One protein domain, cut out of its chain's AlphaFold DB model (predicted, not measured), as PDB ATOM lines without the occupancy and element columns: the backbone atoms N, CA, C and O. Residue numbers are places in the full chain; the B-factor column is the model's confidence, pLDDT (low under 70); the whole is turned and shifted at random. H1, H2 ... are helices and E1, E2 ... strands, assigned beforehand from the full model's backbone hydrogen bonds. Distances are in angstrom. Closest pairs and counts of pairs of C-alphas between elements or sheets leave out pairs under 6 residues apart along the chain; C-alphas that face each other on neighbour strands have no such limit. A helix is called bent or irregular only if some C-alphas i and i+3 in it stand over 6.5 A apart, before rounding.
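This is residues 16 to 154 of the 154 residues of the protein "Triosephosphate isomerase" of Weissella viridescens (UniProt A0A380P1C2). A small sheet of three parallel strands, E1, E2 and E3, makes a wall with helices H3, H4 and the long H6 packed over one face, H4 touching both H3 and H6. Short helices H1, H2 and H5 lie round the rim, and long loops, residues 81 to 94 and 120 to 132, follow E2 and E3. The printed part has 139 residues, with six named helices and three named strands in the order H1 E1 H2 H3 E2 H4 H5 E3 H6; the sheet runs E1 E2 E3, and the class is mostly helix. It is compact, with a radius of gyration of the C-alphas of 15.4 A and spans of 46 by 38 by 22 A.

Start at Ala 16; residues 16 to 32 hold no named element. Find C-alpha 33 at (-10.931, 16.245, 172.424), where H1 begins and runs to 38. E1 is residues 43 to 46, 9.7 A long, and H2 is 49 to 55. H3, residues 59 to 71, covers 18.5 A. Find C-alpha 75 at (-7.921, 26.033, 169.693); from there E2 runs 15.6 A to residue 80. H4 is 95 to 103, 12.9 A long; H5, 109 to 114, is irregular, its C-alphas 110 and 113 being 7.1 A apart. E3 is 116 to 119, and H6 runs 30.7 A from 133 to C-alpha 153 at (-16.390, 32.441, 149.349).

Look first at E1 and E2, parallel at 21 degrees, with N 46 and O 77 2.9 A apart, within hydrogen-bond range. E2 and E3 are parallel at 20 degrees, with N 78 and O 116 2.8 A apart. H3, H4 and H6 on one face of this sheet make two layers, helices over strands. E1, H2 H3, E2 and E2, H4 H5, E3 are strand-helix-strand units, parallel strands joined through helices, with right-handed crossovers. H3 lies over E1 and E2 at a height over the sheet of 9.1 A, along the strands. H3 and H4 touch, C-alphas of Gly 63 and Ala 103 being closest at 3.8 A, at a steep tilt of 49 degrees. H6 touches H4 with residues 142 to 150 alone, closest at the C-alphas of Leu 97 and Ser 146, 5.2 A. H3 and H6 are apart. H1, H2 and H5 only graze the sheet. Every O i to N i+4 pair is within hydrogen-bond range in H1, H2, H3 and H6; H4 has 4 of 5, and H5 has 0 of 2 but 2 of 3 O i to N i+3 pairs.

The C-alphas farthest apart are those of Ser 26 and Asp 90, 47.1 A. The printed part has no cut. The links E2 to H4 and E3 to H6 are long. Mean pLDDT of the printed part is 87.4; look for values under 70 at residues 83 to 97 and 153 to 154.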
ATOM      1  N   ALA A  16      -2.187  19.979 173.496       98.38
ATOM      2  CA  ALA A  16      -1.918  18.591 173.141       98.38
ATOM      3  C   ALA A  16      -1.197  18.506 171.786       98.38
ATOM      4  O   ALA A  16      -1.425  19.324 170.897       98.38
ATOM      5  N   GLU A  17      -0.366  17.486 171.600       98.38
ATOM      6  CA  GLU A  17       0.386  17.273 170.350       98.38
ATOM      7  C   GLU A  17      -0.450  16.601 169.247       98.38
ATOM      8  O   GLU A  17      -0.069  16.587 168.077       98.38
ATOM      9  N   ASN A  18      -1.583  16.009 169.623       98.50
ATOM     10  CA  ASN A  18      -2.549  15.405 168.720       98.50
ATOM     11  C   ASN A  18      -3.905  15.274 169.420       98.50
ATOM     12  O   ASN A  18      -3.981  15.188 170.646       98.50
ATOM     13  N   VAL A  19      -4.968  15.169 168.627       98.44
ATOM     14  CA  VAL A  19      -6.308  14.833 169.102       98.44
ATOM     15  C   VAL A  19      -7.012  13.911 168.113       98.44
ATOM     16  O   VAL A  19      -6.691  13.903 166.922       98.44
ATOM     17  N   HIS A  20      -7.960  13.118 168.597       98.50
ATOM     18  CA  HIS A  20      -8.829  12.321 167.746       98.50
ATOM     19  C   HIS A  20      -9.988  13.149 167.177       98.50
ATOM     20  O   HIS A  20     -10.312  14.226 167.678       98.50
ATOM     21  N   TRP A  21     -10.651  12.649 166.132       97.88
ATOM     22  CA  TRP A  21     -11.824  13.324 165.568       97.88
ATOM     23  C   TRP A  21     -13.128  13.009 166.299       97.88
ATOM     24  O   TRP A  21     -14.119  13.692 166.040       97.88
ATOM     25  N   ALA A  22     -13.165  11.995 167.166       98.31
ATOM     26  CA  ALA A  22     -14.346  11.586 167.926       98.31
ATOM     27  C   ALA A  22     -14.177  11.891 169.420       98.31
ATOM     28  O   ALA A  22     -13.069  11.788 169.944       98.31
ATOM     29  N   ASP A  23     -15.273  12.265 170.084       98.50
ATOM     30  CA  ASP A  23     -15.287  12.603 171.516       98.50
ATOM     31  C   ASP A  23     -15.200  11.343 172.394       98.50
ATOM     32  O   ASP A  23     -14.564  11.361 173.449       98.50
ATOM     33  N   ASP A  24     -15.763  10.233 171.924       98.19
ATOM     34  CA  ASP A  24     -15.678   8.906 172.526       98.19
ATOM     35  C   ASP A  24     -15.696   7.809 171.443       98.19
ATOM     36  O   ASP A  24     -15.815   8.086 170.244       98.19
ATOM     37  N   GLY A  25     -15.517   6.554 171.863       97.56
ATOM     38  CA  GLY A  25     -15.669   5.379 171.007       97.56
ATOM     39  C   GLY A  25     -14.531   4.366 171.124       97.56
ATOM     40  O   GLY A  25     -13.639   4.466 171.967       97.56
ATOM     41  N   SER A  26     -14.567   3.355 170.256       97.62
ATOM     42  CA  SER A  26     -13.604   2.246 170.237       97.62
ATOM     43  C   SER A  26     -12.318   2.604 169.482       97.62
ATOM     44  O   SER A  26     -12.006   2.009 168.453       97.62
ATOM     45  N   TYR A  27     -11.565   3.568 170.013       97.31
ATOM     46  CA  TYR A  27     -10.319   4.080 169.431       97.31
ATOM     47  C   TYR A  27      -9.147   3.921 170.410       97.31
ATOM     48  O   TYR A  27      -8.595   4.893 170.921       97.31
ATOM     49  N   THR A  28      -8.791   2.678 170.743       98.19
ATOM     50  CA  THR A  28      -7.706   2.391 171.695       98.19
ATOM     51  C   THR A  28      -6.404   3.089 171.289       98.19
ATOM     52  O   THR A  28      -5.904   2.879 170.189       98.19
ATOM     53  N   GLY A  29      -5.845   3.888 172.202       97.62
ATOM     54  CA  GLY A  29      -4.609   4.651 171.991       97.62
ATOM     55  C   GLY A  29      -4.818   6.085 171.494       97.62
ATOM     56  O   GLY A  29      -3.878   6.874 171.533       97.62
ATOM     57  N   GLU A  30      -6.034   6.450 171.087       98.38
ATOM     58  CA  GLU A  30      -6.358   7.814 170.673       98.38
ATOM     59  C   GLU A  30      -6.729   8.714 171.866       98.38
ATOM     60  O   GLU A  30      -7.106   8.249 172.943       98.38
ATOM     61  N   THR A  31      -6.614  10.031 171.673       98.62
ATOM     62  CA  THR A  31      -6.884  11.044 172.709       98.62
ATOM     63  C   THR A  31      -8.165  11.811 172.389       98.62
ATOM     64  O   THR A  31      -8.258  12.442 171.337       98.62
ATOM     65  N   SER A  32      -9.139  11.781 173.302       98.69
ATOM     66  CA  SER A  32     -10.423  12.471 173.131       98.69
ATOM     67  C   SER A  32     -10.282  14.001 173.244       98.69
ATOM     68  O   SER A  32      -9.711  14.483 174.228       98.69
ATOM     69  N   PRO A  33     -10.844  14.788 172.304       98.50
ATOM     70  CA  PRO A  33     -10.931  16.245 172.424       98.50
ATOM     71  C   PRO A  33     -11.795  16.683 173.615       98.50
ATOM     72  O   PRO A  33     -11.453  17.659 174.278       98.50
ATOM     73  N   ALA A  34     -12.874  15.957 173.927       98.62
ATOM     74  CA  ALA A  34     -13.736  16.263 175.068       98.62
ATOM     75  C   ALA A  34     -12.991  16.068 176.397       98.62
ATOM     76  O   ALA A  34     -13.053  16.922 177.277       98.62
ATOM     77  N   ALA A  35     -12.209  14.989 176.514       98.44
ATOM     78  CA  ALA A  35     -11.388  14.745 177.699       98.44
ATOM     79  C   ALA A  35     -10.289  15.807 177.879       98.44
ATOM     80  O   ALA A  35     -10.026  16.231 179.001       98.44
ATOM     81  N   LEU A  36      -9.658  16.261 176.787       98.50
ATOM     82  CA  LEU A  36      -8.680  17.356 176.837       98.50
ATOM     83  C   LEU A  36      -9.319  18.666 177.316       98.50
ATOM     84  O   LEU A  36      -8.738  19.358 178.154       98.50
ATOM     85  N   ALA A  37     -10.511  18.989 176.812       98.25
ATOM     86  CA  ALA A  37     -11.251  20.175 177.231       98.25
ATOM     87  C   ALA A  37     -11.624  20.120 178.723       98.25
ATOM     88  O   ALA A  37     -11.421  21.103 179.434       98.25
ATOM     89  N   ASP A  38     -12.082  18.964 179.215       98.06
ATOM     90  CA  ASP A  38     -12.457  18.754 180.622       98.06
ATOM     91  C   ASP A  38     -11.290  19.001 181.595       98.06
ATOM     92  O   ASP A  38     -11.464  19.574 182.670       98.06
ATOM     93  N   ILE A  39     -10.064  18.650 181.193       96.94
ATOM     94  CA  ILE A  39      -8.863  18.888 182.010       96.94
ATOM     95  C   ILE A  39      -8.222  20.271 181.794       96.94
ATOM     96  O   ILE A  39      -7.122  20.503 182.304       96.94
ATOM     97  N   GLY A  40      -8.872  21.170 181.045       96.44
ATOM     98  CA  GLY A  40      -8.445  22.560 180.846       96.44
ATOM     99  C   GLY A  40      -7.319  22.763 179.826       96.44
ATOM    100  O   GLY A  40      -6.604  23.764 179.882       96.44
ATOM    101  N   VAL A  41      -7.117  21.828 178.891       98.00
ATOM    102  CA  VAL A  41      -6.167  22.027 177.781       98.00
ATOM    103  C   VAL A  41      -6.687  23.127 176.850       98.00
ATOM    104  O   VAL A  41      -7.862  23.173 176.505       98.00
ATOM    105  N   THR A  42      -5.802  24.029 176.431       97.44
ATOM    106  CA  THR A  42      -6.139  25.208 175.618       97.44
ATOM    107  C   THR A  42      -6.449  24.849 174.163       97.44
ATOM    108  O   THR A  42      -7.282  25.478 173.503       97.44
ATOM    109  N   GLY A  43      -5.758  23.847 173.627       98.00
ATOM    110  CA  GLY A  43      -5.813  23.524 172.210       98.00
ATOM    111  C   GLY A  43      -5.045  22.266 171.842       98.00
ATOM    112  O   GLY A  43      -4.534  21.554 172.707       98.00
ATOM    113  N   SER A  44      -4.940  21.998 170.544       98.19
ATOM    114  CA  SER A  44      -4.147  20.872 170.045       98.19
ATOM    115  C   SER A  44      -3.485  21.175 168.711       98.19
ATOM    116  O   SER A  44      -4.029  21.926 167.901       98.19
ATOM    117  N   ILE A  45      -2.316  20.583 168.486       98.31
ATOM    118  CA  ILE A  45      -1.678  20.543 167.173       98.31
ATOM    119  C   ILE A  45      -2.364  19.459 166.338       98.31
ATOM    120  O   ILE A  45      -2.630  18.355 166.818       98.31
ATOM    121  N   VAL A  46      -2.656  19.770 165.076       97.69
ATOM    122  CA  VAL A  46      -3.238  18.833 164.108       97.69
ATOM    123  C   VAL A  46      -2.479  18.911 162.791       97.69
ATOM    124  O   VAL A  46      -2.094  19.993 162.351       97.69
ATOM    125  N   GLY A  47      -2.252  17.762 162.152       95.00
ATOM    126  CA  GLY A  47      -1.538  17.722 160.876       95.00
ATOM    127  C   GLY A  47      -0.042  18.027 160.949       95.00
ATOM    128  O   GLY A  47       0.520  18.416 159.932       95.00
ATOM    129  N   HIS A  48       0.619  17.849 162.097       95.00
ATOM    130  CA  HIS A  48       2.079  17.997 162.186       95.00
ATOM    131  C   HIS A  48       2.789  17.120 161.141       95.00
ATOM    132  O   HIS A  48       2.346  15.991 160.876       95.00
ATOM    133  N   TYR A  49       3.896  17.597 160.563       90.56
ATOM    134  CA  TYR A  49       4.631  16.875 159.515       90.56
ATOM    135  C   TYR A  49       4.931  15.409 159.871       90.56
ATOM    136  O   TYR A  49       4.691  14.502 159.068       90.56
ATOM    137  N   GLU A  50       5.392  15.138 161.094       92.12
ATOM    138  CA  GLU A  50       5.702  13.775 161.551       92.12
ATOM    139  C   GLU A  50       4.459  12.879 161.556       92.12
ATOM    140  O   GLU A  50       4.524  11.711 161.165       92.12
ATOM    141  N   ARG A  51       3.294  13.439 161.908       95.50
ATOM    142  CA  ARG A  51       2.013  12.727 161.875       95.50
ATOM    143  C   ARG A  51       1.595  12.359 160.461       95.50
ATOM    144  O   ARG A  51       1.202  11.220 160.204       95.50
ATOM    145  N   ARG A  52       1.768  13.280 159.517       92.12
ATOM    146  CA  ARG A  52       1.531  13.018 158.091       92.12
ATOM    147  C   ARG A  52       2.489  11.948 157.561       92.12
ATOM    148  O   ARG A  52       2.065  10.990 156.913       92.12
ATOM    149  N   LYS A  53       3.782  12.059 157.880       90.12
ATOM    150  CA  LYS A  53       4.831  11.171 157.359       90.12
ATOM    151  C   LYS A  53       4.747   9.750 157.925       90.12
ATOM    152  O   LYS A  53       4.765   8.779 157.153       90.12
ATOM    153  N   MET A  54       4.669   9.637 159.250       94.31
ATOM    154  CA  MET A  54       4.790   8.377 159.989       94.31
ATOM    155  C   MET A  54       3.430   7.712 160.228       94.31
ATOM    156  O   MET A  54       3.319   6.499 160.083       94.31
ATOM    157  N   PHE A  55       2.387   8.499 160.507       96.31
ATOM    158  CA  PHE A  55       1.058   8.003 160.897       96.31
ATOM    159  C   PHE A  55      -0.003   8.165 159.798       96.31
ATOM    160  O   PHE A  55      -1.175   7.871 160.022       96.31
ATOM    161  N   LYS A  56       0.410   8.601 158.600       95.12
ATOM    162  CA  LYS A  56      -0.434   8.733 157.399       95.12
ATOM    163  C   LYS A  56      -1.643   9.645 157.595       95.12
ATOM    164  O   LYS A  56      -2.687   9.449 156.978       95.12
ATOM    165  N   GLU A  57      -1.484  10.668 158.429       94.69
ATOM    166  CA  GLU A  57      -2.495  11.707 158.572       94.69
ATOM    167  C   GLU A  57      -2.672  12.456 157.241       94.69
ATOM    168  O   GLU A  57      -1.710  12.907 156.622       94.69
ATOM    169  N   THR A  58      -3.915  12.552 156.780       92.94
ATOM    170  CA  THR A  58      -4.310  13.202 155.523       92.94
ATOM    171  C   THR A  58      -4.949  14.560 155.795       92.94
ATOM    172  O   THR A  58      -5.452  14.800 156.894       92.94
ATOM    173  N   ASN A  59      -5.040  15.418 154.776       91.19
ATOM    174  CA  ASN A  59      -5.773  16.686 154.888       91.19
ATOM    175  C   ASN A  59      -7.220  16.485 155.373       91.19
ATOM    176  O   ASN A  59      -7.701  17.255 156.198       91.19
ATOM    177  N   GLY A  60      -7.890  15.415 154.928       94.50
ATOM    178  CA  GLY A  60      -9.243  15.084 155.378       94.50
ATOM    179  C   GLY A  60      -9.301  14.732 156.866       94.50
ATOM    180  O   GLY A  60     -10.132  15.269 157.593       94.50
ATOM    181  N   SER A  61      -8.384  13.889 157.356       96.00
ATOM    182  CA  SER A  61      -8.327  13.575 158.793       96.00
ATOM    183  C   SER A  61      -7.946  14.787 159.647       96.00
ATOM    184  O   SER A  61      -8.455  14.915 160.756       96.00
ATOM    185  N   VAL A  62      -7.107  15.695 159.133       96.94
ATOM    186  CA  VAL A  62      -6.810  16.971 159.804       96.94
ATOM    187  C   VAL A  62      -8.077  17.811 159.919       96.94
ATOM    188  O   VAL A  62      -8.385  18.275 161.012       96.94
ATOM    189  N   GLY A  63      -8.854  17.946 158.839       97.19
ATOM    190  CA  GLY A  63     -10.115  18.693 158.865       97.19
ATOM    191  C   GLY A  63     -11.108  18.158 159.896       97.19
ATOM    192  O   GLY A  63     -11.654  18.924 160.687       97.19
ATOM    193  N   LEU A  64     -11.248  16.832 159.998       97.94
ATOM    194  CA  LEU A  64     -12.074  16.211 161.038       97.94
ATOM    195  C   LEU A  64     -11.612  16.585 162.459       97.94
ATOM    196  O   LEU A  64     -12.444  16.846 163.332       97.94
ATOM    197  N   LYS A  65     -10.298  16.652 162.701       98.44
ATOM    198  CA  LYS A  65      -9.728  17.058 163.996       98.44
ATOM    199  C   LYS A  65      -9.851  18.559 164.265       98.44
ATOM    200  O   LYS A  65     -10.022  18.950 165.420       98.44
ATOM    201  N   VAL A  66      -9.813  19.402 163.230       98.38
ATOM    202  CA  VAL A  66     -10.112  20.841 163.343       98.38
ATOM    203  C   VAL A  66     -11.547  21.030 163.824       98.38
ATOM    204  O   VAL A  66     -11.767  21.679 164.847       98.38
ATOM    205  N   SER A  67     -12.518  20.396 163.159       97.69
ATOM    206  CA  SER A  67     -13.922  20.433 163.585       97.69
ATOM    207  C   SER A  67     -14.098  19.896 165.009       97.69
ATOM    208  O   SER A  67     -14.842  20.474 165.803       97.69
ATOM    209  N   ALA A  68     -13.378  18.823 165.357       98.19
ATOM    210  CA  ALA A  68     -13.402  18.233 166.691       98.19
ATOM    211  C   ALA A  68     -12.840  19.134 167.787       98.19
ATOM    212  O   ALA A  68     -13.401  19.211 168.879       98.19
ATOM    213  N   SER A  69     -11.767  19.856 167.483       98.44
ATOM    214  CA  SER A  69     -11.193  20.831 168.402       98.44
ATOM    215  C   SER A  69     -12.178  21.975 168.642       98.44
ATOM    216  O   SER A  69     -12.531  22.272 169.784       98.44
ATOM    217  N   LEU A  70     -12.706  22.565 167.565       98.12
ATOM    218  CA  LEU A  70     -13.587  23.728 167.650       98.12
ATOM    219  C   LEU A  70     -14.878  23.442 168.425       98.12
ATOM    220  O   LEU A  70     -15.254  24.268 169.268       98.12
ATOM    221  N   ARG A  71     -15.522  22.287 168.174       97.75
ATOM    222  CA  ARG A  71     -16.767  21.888 168.860       97.75
ATOM    223  C   ARG A  71     -16.575  21.652 170.361       97.75
ATOM    224  O   ARG A  71     -17.511  21.871 171.117       97.75
ATOM    225  N   ASN A  72     -15.367  21.278 170.788       98.44
ATOM    226  CA  ASN A  72     -15.012  21.057 172.194       98.44
ATOM    227  C   ASN A  72     -14.365  22.281 172.862       98.44
ATOM    228  O   ASN A  72     -13.773  22.165 173.929       98.44
ATOM    229  N   GLY A  73     -14.419  23.466 172.247       97.81
ATOM    230  CA  GLY A  73     -13.830  24.662 172.862       97.81
ATOM    231  C   GLY A  73     -12.308  24.797 172.680       97.81
ATOM    232  O   GLY A  73     -11.762  25.852 172.989       97.81
ATOM    233  N   LEU A  74     -11.636  23.814 172.080       98.38
ATOM    234  CA  LEU A  74     -10.187  23.808 171.874       98.38
ATOM    235  C   LEU A  74      -9.766  24.690 170.686       98.38
ATOM    236  O   LEU A  74     -10.478  24.792 169.685       98.38
ATOM    237  N   THR A  75      -8.581  25.295 170.787       98.44
ATOM    238  CA  THR A  75      -7.921  26.033 169.693       98.44
ATOM    239  C   THR A  75      -7.069  25.069 168.856       98.44
ATOM    240  O   THR A  75      -6.032  24.613 169.349       98.44
ATOM    241  N   PRO A  76      -7.455  24.711 167.616       98.38
ATOM    242  CA  PRO A  76      -6.585  23.929 166.745       98.38
ATOM    243  C   PRO A  76      -5.420  24.779 166.214       98.38
ATOM    244  O   PRO A  76      -5.620  25.868 165.669       98.38
ATOM    245  N   ILE A  77      -4.209  24.239 166.334       98.31
ATOM    246  CA  ILE A  77      -3.004  24.690 165.639       98.31
ATOM    247  C   ILE A  77      -2.829  23.769 164.429       98.31
ATOM    248  O   ILE A  77      -2.402  22.622 164.561       98.31
ATOM    249  N   VAL A  78      -3.223  24.252 163.255       97.19
ATOM    250  CA  VAL A  78      -3.187  23.491 162.004       97.19
ATOM    251  C   VAL A  78      -1.811  23.636 161.380       97.19
ATOM    252  O   VAL A  78      -1.473  24.698 160.856       97.19
ATOM    253  N   ALA A  79      -1.031  22.565 161.440       94.69
ATOM    254  CA  ALA A  79       0.251  22.486 160.767       94.69
ATOM    255  C   ALA A  79       0.049  22.203 159.271       94.69
ATOM    256  O   ALA A  79      -0.630  21.244 158.869       94.69
ATOM    257  N   ILE A  80       0.629  23.077 158.453       90.06
ATOM    258  CA  ILE A  80       0.633  22.992 156.994       90.06
ATOM    259  C   ILE A  80       2.064  23.083 156.486       90.06
ATOM    260  O   ILE A  80       2.894  23.793 157.056       90.06
ATOM    261  N   ALA A  81       2.329  22.410 155.377       77.94
ATOM    262  CA  ALA A  81       3.609  22.477 154.694       77.94
ATOM    263  C   ALA A  81       3.395  22.828 153.223       77.94
ATOM    264  O   ALA A  81       2.320  22.630 152.659       77.94
ATOM    265  N   GLU A  82       4.430  23.358 152.582       70.44
ATOM    266  CA  GLU A  82       4.441  23.444 151.127       70.44
ATOM    267  C   GLU A  82       4.654  22.052 150.518       70.44
ATOM    268  O   GLU A  82       5.489  21.271 150.982       70.44
ATOM    269  N   ASP A  83       3.920  21.739 149.447       60.59
ATOM    270  CA  ASP A  83       4.300  20.632 148.575       60.59
ATOM    271  C   ASP A  83       5.518  21.082 147.760       60.59
ATOM    272  O   ASP A  83       5.394  21.746 146.729       60.59
ATOM    273  N   THR A  84       6.713  20.734 148.242       45.66
ATOM    274  CA  THR A  84       7.992  21.095 147.612       45.66
ATOM    275  C   THR A  84       8.138  20.553 146.190       45.66
ATOM    276  O   THR A  84       8.971  21.050 145.438       45.66
ATOM    277  N   THR A  85       7.317  19.579 145.775       41.34
ATOM    278  CA  THR A  85       7.311  19.070 144.393       41.34
ATOM    279  C   THR A  85       6.553  19.973 143.418       41.34
ATOM    280  O   THR A  85       6.647  19.785 142.206       41.34
ATOM    281  N   ARG A  86       5.811  20.961 143.936       46.97
ATOM    282  CA  ARG A  86       4.969  21.895 143.174       46.97
ATOM    283  C   ARG A  86       5.290  23.363 143.450       46.97
ATOM    284  O   ARG A  86       4.550  24.230 142.994       46.97
ATOM    285  N   TYR A  87       6.361  23.651 144.193       44.81
ATOM    286  CA  TYR A  87       6.770  25.025 144.462       44.81
ATOM    287  C   TYR A  87       7.294  25.674 143.177       44.81
ATOM    288  O   TYR A  87       8.382  25.356 142.699       44.81
ATOM    289  N   ASN A  88       6.502  26.587 142.625       50.31
ATOM    290  CA  ASN A  88       6.929  27.525 141.605       50.31
ATOM    291  C   ASN A  88       6.776  28.936 142.201       50.31
ATOM    292  O   ASN A  88       5.651  29.324 142.506       50.31
ATOM    293  N   PRO A  89       7.868  29.703 142.383       48.09
ATOM    294  CA  PRO A  89       7.797  31.060 142.930       48.09
ATOM    295  C   PRO A  89       6.977  32.026 142.055       48.09
ATOM    296  O   PRO A  89       6.520  33.052 142.558       48.09
ATOM    297  N   ASP A  90       6.752  31.678 140.782       53.16
ATOM    298  CA  ASP A  90       5.905  32.424 139.846       53.16
ATOM    299  C   ASP A  90       4.438  31.940 139.834       53.16
ATOM    300  O   ASP A  90       3.588  32.569 139.204       53.16
ATOM    301  N   ASP A  91       4.116  30.839 140.528       56.38
ATOM    302  CA  ASP A  91       2.765  30.271 140.622       56.38
ATOM    303  C   ASP A  91       2.191  30.492 142.026       56.38
ATOM    304  O   ASP A  91       2.344  29.698 142.956       56.38
ATOM    305  N   VAL A  92       1.534  31.638 142.181       49.75
ATOM    306  CA  VAL A  92       1.021  32.155 143.457       49.75
ATOM    307  C   VAL A  92      -0.147  31.309 144.007       49.75
ATOM    308  O   VAL A  92      -0.570  31.517 145.145       49.75
ATOM    309  N   GLU A  93      -0.711  30.367 143.239       52.53
ATOM    310  CA  GLU A  93      -2.105  29.964 143.462       52.53
ATOM    311  C   GLU A  93      -2.384  28.650 144.217       52.53
ATOM    312  O   GLU A  93      -3.472  28.548 144.780       52.53
ATOM    313  N   MET A  94      -1.513  27.634 144.294       54.88
ATOM    314  CA  MET A  94      -2.099  26.275 144.433       54.88
ATOM    315  C   MET A  94      -1.752  25.418 145.662       54.88
ATOM    316  O   MET A  94      -2.631  24.686 146.138       54.88
ATOM    317  N   ALA A  95      -0.536  25.457 146.218       57.00
ATOM    318  CA  ALA A  95      -0.158  24.446 147.221       57.00
ATOM    319  C   ALA A  95      -0.750  24.698 148.633       57.00
ATOM    320  O   ALA A  95      -1.504  23.840 149.106       57.00
ATOM    321  N   PRO A  96      -0.540  25.860 149.293       64.25
ATOM    322  CA  PRO A  96      -1.090  26.102 150.634       64.25
ATOM    323  C   PRO A  96      -2.618  26.182 150.645       64.25
ATOM    324  O   PRO A  96      -3.261  25.768 151.609       64.25
ATOM    325  N   LEU A  97      -3.213  26.681 149.554       66.44
ATOM    326  CA  LEU A  97      -4.659  26.829 149.425       66.44
ATOM    327  C   LEU A  97      -5.378  25.482 149.520       66.44
ATOM    328  O   LEU A  97      -6.434  25.410 150.140       66.44
ATOM    329  N   THR A  98      -4.814  24.418 148.943       72.75
ATOM    330  CA  THR A  98      -5.456  23.098 148.952       72.75
ATOM    331  C   THR A  98      -5.461  22.488 150.354       72.75
ATOM    332  O   THR A  98      -6.498  21.994 150.797       72.75
ATOM    333  N   GLU A  99      -4.341  22.547 151.085       81.12
ATOM    334  CA  GLU A  99      -4.303  22.062 152.473       81.12
ATOM    335  C   GLU A  99      -5.231  22.876 153.375       81.12
ATOM    336  O   GLU A  99      -6.021  22.289 154.111       81.12
ATOM    337  N   ILE A 100      -5.195  24.210 153.263       85.19
ATOM    338  CA  ILE A 100      -6.068  25.113 154.021       85.19
ATOM    339  C   ILE A 100      -7.539  24.828 153.708       85.19
ATOM    340  O   ILE A 100      -8.338  24.672 154.627       85.19
ATOM    341  N   ALA A 101      -7.912  24.716 152.432       84.62
ATOM    342  CA  ALA A 101      -9.302  24.508 152.035       84.62
ATOM    343  C   ALA A 101      -9.859  23.176 152.547       84.62
ATOM    344  O   ALA A 101     -11.003  23.125 152.992       84.62
ATOM    345  N   VAL A 102      -9.063  22.103 152.512       88.44
ATOM    346  CA  VAL A 102      -9.504  20.791 153.005       88.44
ATOM    347  C   VAL A 102      -9.504  20.747 154.535       88.44
ATOM    348  O   VAL A 102     -10.463  20.256 155.125       88.44
ATOM    349  N   ALA A 103      -8.468  21.277 155.192       91.31
ATOM    350  CA  ALA A 103      -8.373  21.285 156.653       91.31
ATOM    351  C   ALA A 103      -9.427  22.187 157.313       91.31
ATOM    352  O   ALA A 103      -9.826  21.937 158.446       91.31
ATOM    353  N   LEU A 104      -9.882  23.234 156.622       93.38
ATOM    354  CA  LEU A 104     -10.891  24.158 157.133       93.38
ATOM    355  C   LEU A 104     -12.286  23.908 156.555       93.38
ATOM    356  O   LEU A 104     -13.191  24.696 156.829       93.38
ATOM    357  N   ALA A 105     -12.488  22.837 155.781       91.50
ATOM    358  CA  ALA A 105     -13.772  22.525 155.159       91.50
ATOM    359  C   ALA A 105     -14.908  22.499 156.201       91.50
ATOM    360  O   ALA A 105     -14.855  21.757 157.180       91.50
ATOM    361  N   GLY A 106     -15.938  23.326 155.996       89.06
ATOM    362  CA  GLY A 106     -17.076  23.442 156.917       89.06
ATOM    363  C   GLY A 106     -16.815  24.266 158.186       89.06
ATOM    364  O   GLY A 106     -17.697  24.368 159.034       89.06
ATOM    365  N   VAL A 107     -15.633  24.872 158.338       93.50
ATOM    366  CA  VAL A 107     -15.374  25.863 159.389       93.50
ATOM    367  C   VAL A 107     -16.074  27.168 159.034       93.50
ATOM    368  O   VAL A 107     -15.717  27.831 158.066       93.50
ATOM    369  N   GLU A 108     -17.022  27.570 159.874       92.06
ATOM    370  CA  GLU A 108     -17.688  28.867 159.780       92.06
ATOM    371  C   GLU A 108     -16.705  30.032 159.924       92.06
ATOM    372  O   GLU A 108     -15.802  30.022 160.767       92.06
ATOM    373  N   LYS A 109     -16.936  31.109 159.169       92.69
ATOM    374  CA  LYS A 109     -16.120  32.333 159.242       92.69
ATOM    375  C   LYS A 109     -16.048  32.920 160.653       92.69
ATOM    376  O   LYS A 109     -15.016  33.459 161.045       92.69
ATOM    377  N   SER A 110     -17.122  32.792 161.431       93.69
ATOM    378  CA  SER A 110     -17.172  33.231 162.829       93.69
ATOM    379  C   SER A 110     -16.224  32.449 163.742       93.69
ATOM    380  O   SER A 110     -15.827  32.976 164.774       93.69
ATOM    381  N   ALA A 111     -15.810  31.235 163.369       94.25
ATOM    382  CA  ALA A 111     -14.860  30.423 164.125       94.25
ATOM    383  C   ALA A 111     -13.395  30.655 163.709       94.25
ATOM    384  O   ALA A 111     -12.490  30.181 164.395       94.25
ATOM    385  N   ALA A 112     -13.137  31.408 162.632       92.44
ATOM    386  CA  ALA A 112     -11.792  31.619 162.090       92.44
ATOM    387  C   ALA A 112     -10.801  32.183 163.123       92.44
ATOM    388  O   ALA A 112      -9.638  31.790 163.147       92.44
ATOM    389  N   HIS A 113     -11.266  33.054 164.026       94.38
ATOM    390  CA  HIS A 113     -10.428  33.661 165.067       94.38
ATOM    391  C   HIS A 113      -9.944  32.669 166.143       94.38
ATOM    392  O   HIS A 113      -9.136  33.035 166.994       94.38
ATOM    393  N   ARG A 114     -10.470  31.438 166.147       96.19
ATOM    394  CA  ARG A 114     -10.106  30.365 167.082       96.19
ATOM    395  C   ARG A 114      -9.107  29.376 166.486       96.19
ATOM    396  O   ARG A 114      -8.822  28.368 167.119       96.19
ATOM    397  N   ILE A 115      -8.618  29.619 165.272       97.06
ATOM    398  CA  ILE A 115      -7.692  28.731 164.567       97.06
ATOM    399  C   ILE A 115      -6.336  29.415 164.449       97.06
ATOM    400  O   ILE A 115      -6.245  30.593 164.107       97.06
ATOM    401  N   VAL A 116      -5.277  28.646 164.678       97.38
ATOM    402  CA  VAL A 116      -3.899  29.052 164.401       97.38
ATOM    403  C   VAL A 116      -3.388  28.224 163.228       97.38
ATOM    404  O   VAL A 116      -3.601  27.017 163.192       97.38
ATOM    405  N   ILE A 117      -2.704  28.859 162.277       95.44
ATOM    406  CA  ILE A 117      -1.987  28.157 161.207       95.44
ATOM    407  C   ILE A 117      -0.496  28.167 161.539       95.44
ATOM    408  O   ILE A 117       0.088  29.238 161.709       95.44
ATOM    409  N   ALA A 118       0.107  26.984 161.616       94.44
ATOM    410  CA  ALA A 118       1.542  26.800 161.768       94.44
ATOM    411  C   ALA A 118       2.128  26.371 160.420       94.44
ATOM    412  O   ALA A 118       1.772  25.325 159.884       94.44
ATOM    413  N   TYR A 119       2.990  27.208 159.849       90.81
ATOM    414  CA  TYR A 119       3.695  26.881 158.616       90.81
ATOM    415  C   TYR A 119       4.997  26.145 158.927       90.81
ATOM    416  O   TYR A 119       5.849  26.673 159.643       90.81
ATOM    417  N   GLU A 120       5.151  24.956 158.356       86.62
ATOM    418  CA  GLU A 120       6.294  24.071 158.551       86.62
ATOM    419  C   GLU A 120       6.941  23.777 157.187       86.62
ATOM    420  O   GLU A 120       6.449  22.924 156.444       86.62
ATOM    421  N   PRO A 121       8.032  24.466 156.805       81.62
ATOM    422  CA  PRO A 121       8.732  24.158 155.562       81.62
ATOM    423  C   PRO A 121       9.331  22.752 155.660       81.62
ATOM    424  O   PRO A 121      10.339  22.542 156.335       81.62
ATOM    425  N   ALA A 122       8.699  21.776 155.002       77.81
ATOM    426  CA  ALA A 122       8.997  20.354 155.187       77.81
ATOM    427  C   ALA A 122      10.465  19.992 154.905       77.81
ATOM    428  O   ALA A 122      11.007  19.081 155.524       77.81
ATOM    429  N   TRP A 123      11.117  20.717 153.992       77.31
ATOM    430  CA  TRP A 123      12.532  20.539 153.660       77.31
ATOM    431  C   TRP A 123      13.487  21.010 154.766       77.31
ATOM    432  O   TRP A 123      14.621  20.544 154.813       77.31
ATOM    433  N   ALA A 124      13.045  21.906 155.652       79.62
ATOM    434  CA  ALA A 124      13.856  22.435 156.746       79.62
ATOM    435  C   ALA A 124      13.695  21.637 158.053       79.62
ATOM    436  O   ALA A 124      14.445  21.844 159.007       79.62
ATOM    437  N   ILE A 125      12.727  20.716 158.132       76.62
ATOM    438  CA  ILE A 125      12.477  19.929 159.346       76.62
ATOM    439  C   ILE A 125      13.625  18.937 159.553       76.62
ATOM    440  O   ILE A 125      13.812  18.003 158.775       76.62
ATOM    441  N   GLY A 126      14.396  19.144 160.623       77.12
ATOM    442  CA  GLY A 126      15.593  18.352 160.924       77.12
ATOM    443  C   GLY A 126      16.809  18.692 160.053       77.12
ATOM    444  O   GLY A 126      17.822  18.000 160.144       77.12
ATOM    445  N   ALA A 127      16.727  19.738 159.224       81.56
ATOM    446  CA  ALA A 127      17.857  20.240 158.454       81.56
ATOM    447  C   ALA A 127      18.791  21.093 159.329       81.56
ATOM    448  O   ALA A 127      18.388  21.662 160.343       81.56
ATOM    449  N   THR A 128      20.054  21.207 158.918       84.44
ATOM    450  CA  THR A 128      21.032  22.109 159.553       84.44
ATOM    451  C   THR A 128      20.825  23.570 159.164       84.44
ATOM    452  O   THR A 128      21.291  24.465 159.865       84.44
ATOM    453  N   GLU A 129      20.158  23.808 158.036       81.00
ATOM    454  CA  GLU A 129      19.896  25.135 157.492       81.00
ATOM    455  C   GLU A 129      18.459  25.560 157.792       81.00
ATOM    456  O   GLU A 129      17.509  24.809 157.567       81.00
ATOM    457  N   ALA A 130      18.310  26.782 158.300       85.56
ATOM    458  CA  ALA A 130      17.013  27.396 158.537       85.56
ATOM    459  C   ALA A 130      16.525  28.132 157.274       85.56
ATOM    460  O   ALA A 130      17.343  28.677 156.528       85.56
ATOM    461  N   PRO A 131      15.202  28.211 157.047       83.56
ATOM    462  CA  PRO A 131      14.647  29.036 155.983       83.56
ATOM    463  C   PRO A 131      15.025  30.505 156.164       83.56
ATOM    464  O   PRO A 131      15.049  31.026 157.281       83.56
ATOM    465  N   SER A 132      15.299  31.183 155.048       86.81
ATOM    466  CA  SER A 132      15.530  32.625 155.062       86.81
ATOM    467  C   SER A 132      14.262  33.364 155.499       86.81
ATOM    468  O   SER A 132      13.137  32.889 155.306       86.81
ATOM    469  N   SER A 133      14.427  34.564 156.059       90.50
ATOM    470  CA  SER A 133      13.291  35.421 156.421       90.50
ATOM    471  C   SER A 133      12.394  35.721 155.219       90.50
ATOM    472  O   SER A 133      11.179  35.781 155.366       90.50
ATOM    473  N   GLU A 134      12.973  35.837 154.021       86.19
ATOM    474  CA  GLU A 134      12.243  36.061 152.773       86.19
ATOM    475  C   GLU A 134      11.267  34.919 152.452       86.19
ATOM    476  O   GLU A 134      10.105  35.185 152.135       86.19
ATOM    477  N   ILE A 135      11.702  33.661 152.603       82.56
ATOM    478  CA  ILE A 135      10.842  32.483 152.412       82.56
ATOM    479  C   ILE A 135       9.695  32.506 153.428       82.56
ATOM    480  O   ILE A 135       8.532  32.373 153.055       82.56
ATOM    481  N   ILE A 136      10.000  32.735 154.709       86.88
ATOM    482  CA  ILE A 136       8.984  32.769 155.773       86.88
ATOM    483  C   ILE A 136       7.959  33.887 155.543       86.88
ATOM    484  O   ILE A 136       6.751  33.670 155.683       86.88
ATOM    485  N   GLU A 137       8.411  35.080 155.162       88.44
ATOM    486  CA  GLU A 137       7.531  36.204 154.856       88.44
ATOM    487  C   GLU A 137       6.659  35.942 153.626       88.44
ATOM    488  O   GLU A 137       5.464  36.260 153.644       88.44
ATOM    489  N   HIS A 138       7.236  35.360 152.571       84.12
ATOM    490  CA  HIS A 138       6.505  34.970 151.370       84.12
ATOM    491  C   HIS A 138       5.401  33.963 151.709       84.12
ATOM    492  O   HIS A 138       4.226  34.249 151.459       84.12
ATOM    493  N   SER A 139       5.737  32.853 152.370       84.06
ATOM    494  CA  SER A 139       4.760  31.831 152.760       84.06
ATOM    495  C   SER A 139       3.677  32.410 153.670       84.06
ATOM    496  O   SER A 139       2.486  32.184 153.449       84.06
ATOM    497  N   GLY A 140       4.044  33.260 154.636       87.31
ATOM    498  CA  GLY A 140       3.081  33.953 155.493       87.31
ATOM    499  C   GLY A 140       2.097  34.850 154.725       87.31
ATOM    500  O   GLY A 140       0.926  34.940 155.106       87.31
ATOM    501  N   ARG A 141       2.530  35.507 153.637       87.06
ATOM    502  CA  ARG A 141       1.632  36.274 152.748       87.06
ATOM    503  C   ARG A 141       0.678  35.356 151.987       87.06
ATOM    504  O   ARG A 141      -0.525  35.619 152.007       87.06
ATOM    505  N   VAL A 142       1.185  34.279 151.386       83.19
ATOM    506  CA  VAL A 142       0.377  33.321 150.610       83.19
ATOM    507  C   VAL A 142      -0.683  32.648 151.485       83.19
ATOM    508  O   VAL A 142      -1.850  32.569 151.099       83.19
ATOM    509  N   ILE A 143      -0.327  32.241 152.706       87.62
ATOM    510  CA  ILE A 143      -1.261  31.654 153.682       87.62
ATOM    511  C   ILE A 143      -2.371  32.648 154.035       87.62
ATOM    512  O   ILE A 143      -3.553  32.304 153.986       87.62
ATOM    513  N   ARG A 144      -2.023  33.907 154.340       88.44
ATOM    514  CA  ARG A 144      -3.017  34.950 154.645       88.44
ATOM    515  C   ARG A 144      -3.953  35.225 153.469       88.44
ATOM    516  O   ARG A 144      -5.157  35.358 153.680       88.44
ATOM    517  N   GLN A 145      -3.430  35.283 152.246       85.19
ATOM    518  CA  GLN A 145      -4.247  35.442 151.040       85.19
ATOM    519  C   GLN A 145      -5.171  34.238 150.821       85.19
ATOM    520  O   GLN A 145      -6.359  34.424 150.561       85.19
ATOM    521  N   SER A 146      -4.665  33.019 151.015       84.69
ATOM    522  CA  SER A 146      -5.444  31.780 150.898       84.69
ATOM    523  C   SER A 146      -6.615  31.749 151.882       84.69
ATOM    524  O   SER A 146      -7.750  31.481 151.489       84.69
ATOM    525  N   LEU A 147      -6.371  32.111 153.148       88.19
ATOM    526  CA  LEU A 147      -7.414  32.236 154.171       88.19
ATOM    527  C   LEU A 147      -8.447  33.311 153.809       88.19
ATOM    528  O   LEU A 147      -9.649  33.087 153.953       88.19
ATOM    529  N   ALA A 148      -7.997  34.466 153.309       87.06
ATOM    530  CA  ALA A 148      -8.892  35.536 152.883       87.06
ATOM    531  C   ALA A 148      -9.791  35.100 151.715       87.06
ATOM    532  O   ALA A 148     -10.981  35.408 151.717       87.06
ATOM    533  N   ILE A 149      -9.254  34.357 150.741       84.25
ATOM    534  CA  ILE A 149     -10.026  33.793 149.625       84.25
ATOM    535  C   ILE A 149     -11.037  32.764 150.139       84.25
ATOM    536  O   ILE A 149     -12.211  32.840 149.774       84.25
ATOM    537  N   TYR A 150     -10.600  31.838 150.998       85.44
ATOM    538  CA  TYR A 150     -11.445  30.793 151.573       85.44
ATOM    539  C   TYR A 150     -12.664  31.386 152.304       85.44
ATOM    540  O   TYR A 150     -13.803  31.129 151.922       85.44
ATOM    541  N   PHE A 151     -12.436  32.288 153.265       87.06
ATOM    542  CA  PHE A 151     -13.500  32.907 154.071       87.06
ATOM    543  C   PHE A 151     -14.258  34.059 153.382       87.06
ATOM    544  O   PHE A 151     -15.141  34.674 153.992       87.06
ATOM    545  N   ARG A 152     -13.914  34.415 152.137       82.88
ATOM    546  CA  ARG A 152     -14.721  35.326 151.302       82.88
ATOM    547  C   ARG A 152     -15.738  34.573 150.442       82.88
ATOM    548  O   ARG A 152     -16.702  35.186 150.001       82.88
ATOM    549  N   LYS A 153     -15.493  33.289 150.153       65.12
ATOM    550  CA  LYS A 153     -16.390  32.441 149.349       65.12
ATOM    551  C   LYS A 153     -17.550  31.840 150.156       65.12
ATOM    552  O   LYS A 153     -18.505  31.391 149.529       65.12
ATOM    553  N   MET A 154     -17.449  31.820 151.488       57.31
ATOM    554  CA  MET A 154     -18.547  31.512 152.419       57.31
ATOM    555  C   MET A 154     -19.399  32.752 152.674       57.31
ATOM    556  O   MET A 154     -20.637  32.606 152.680       57.31
TER     557      MET A 154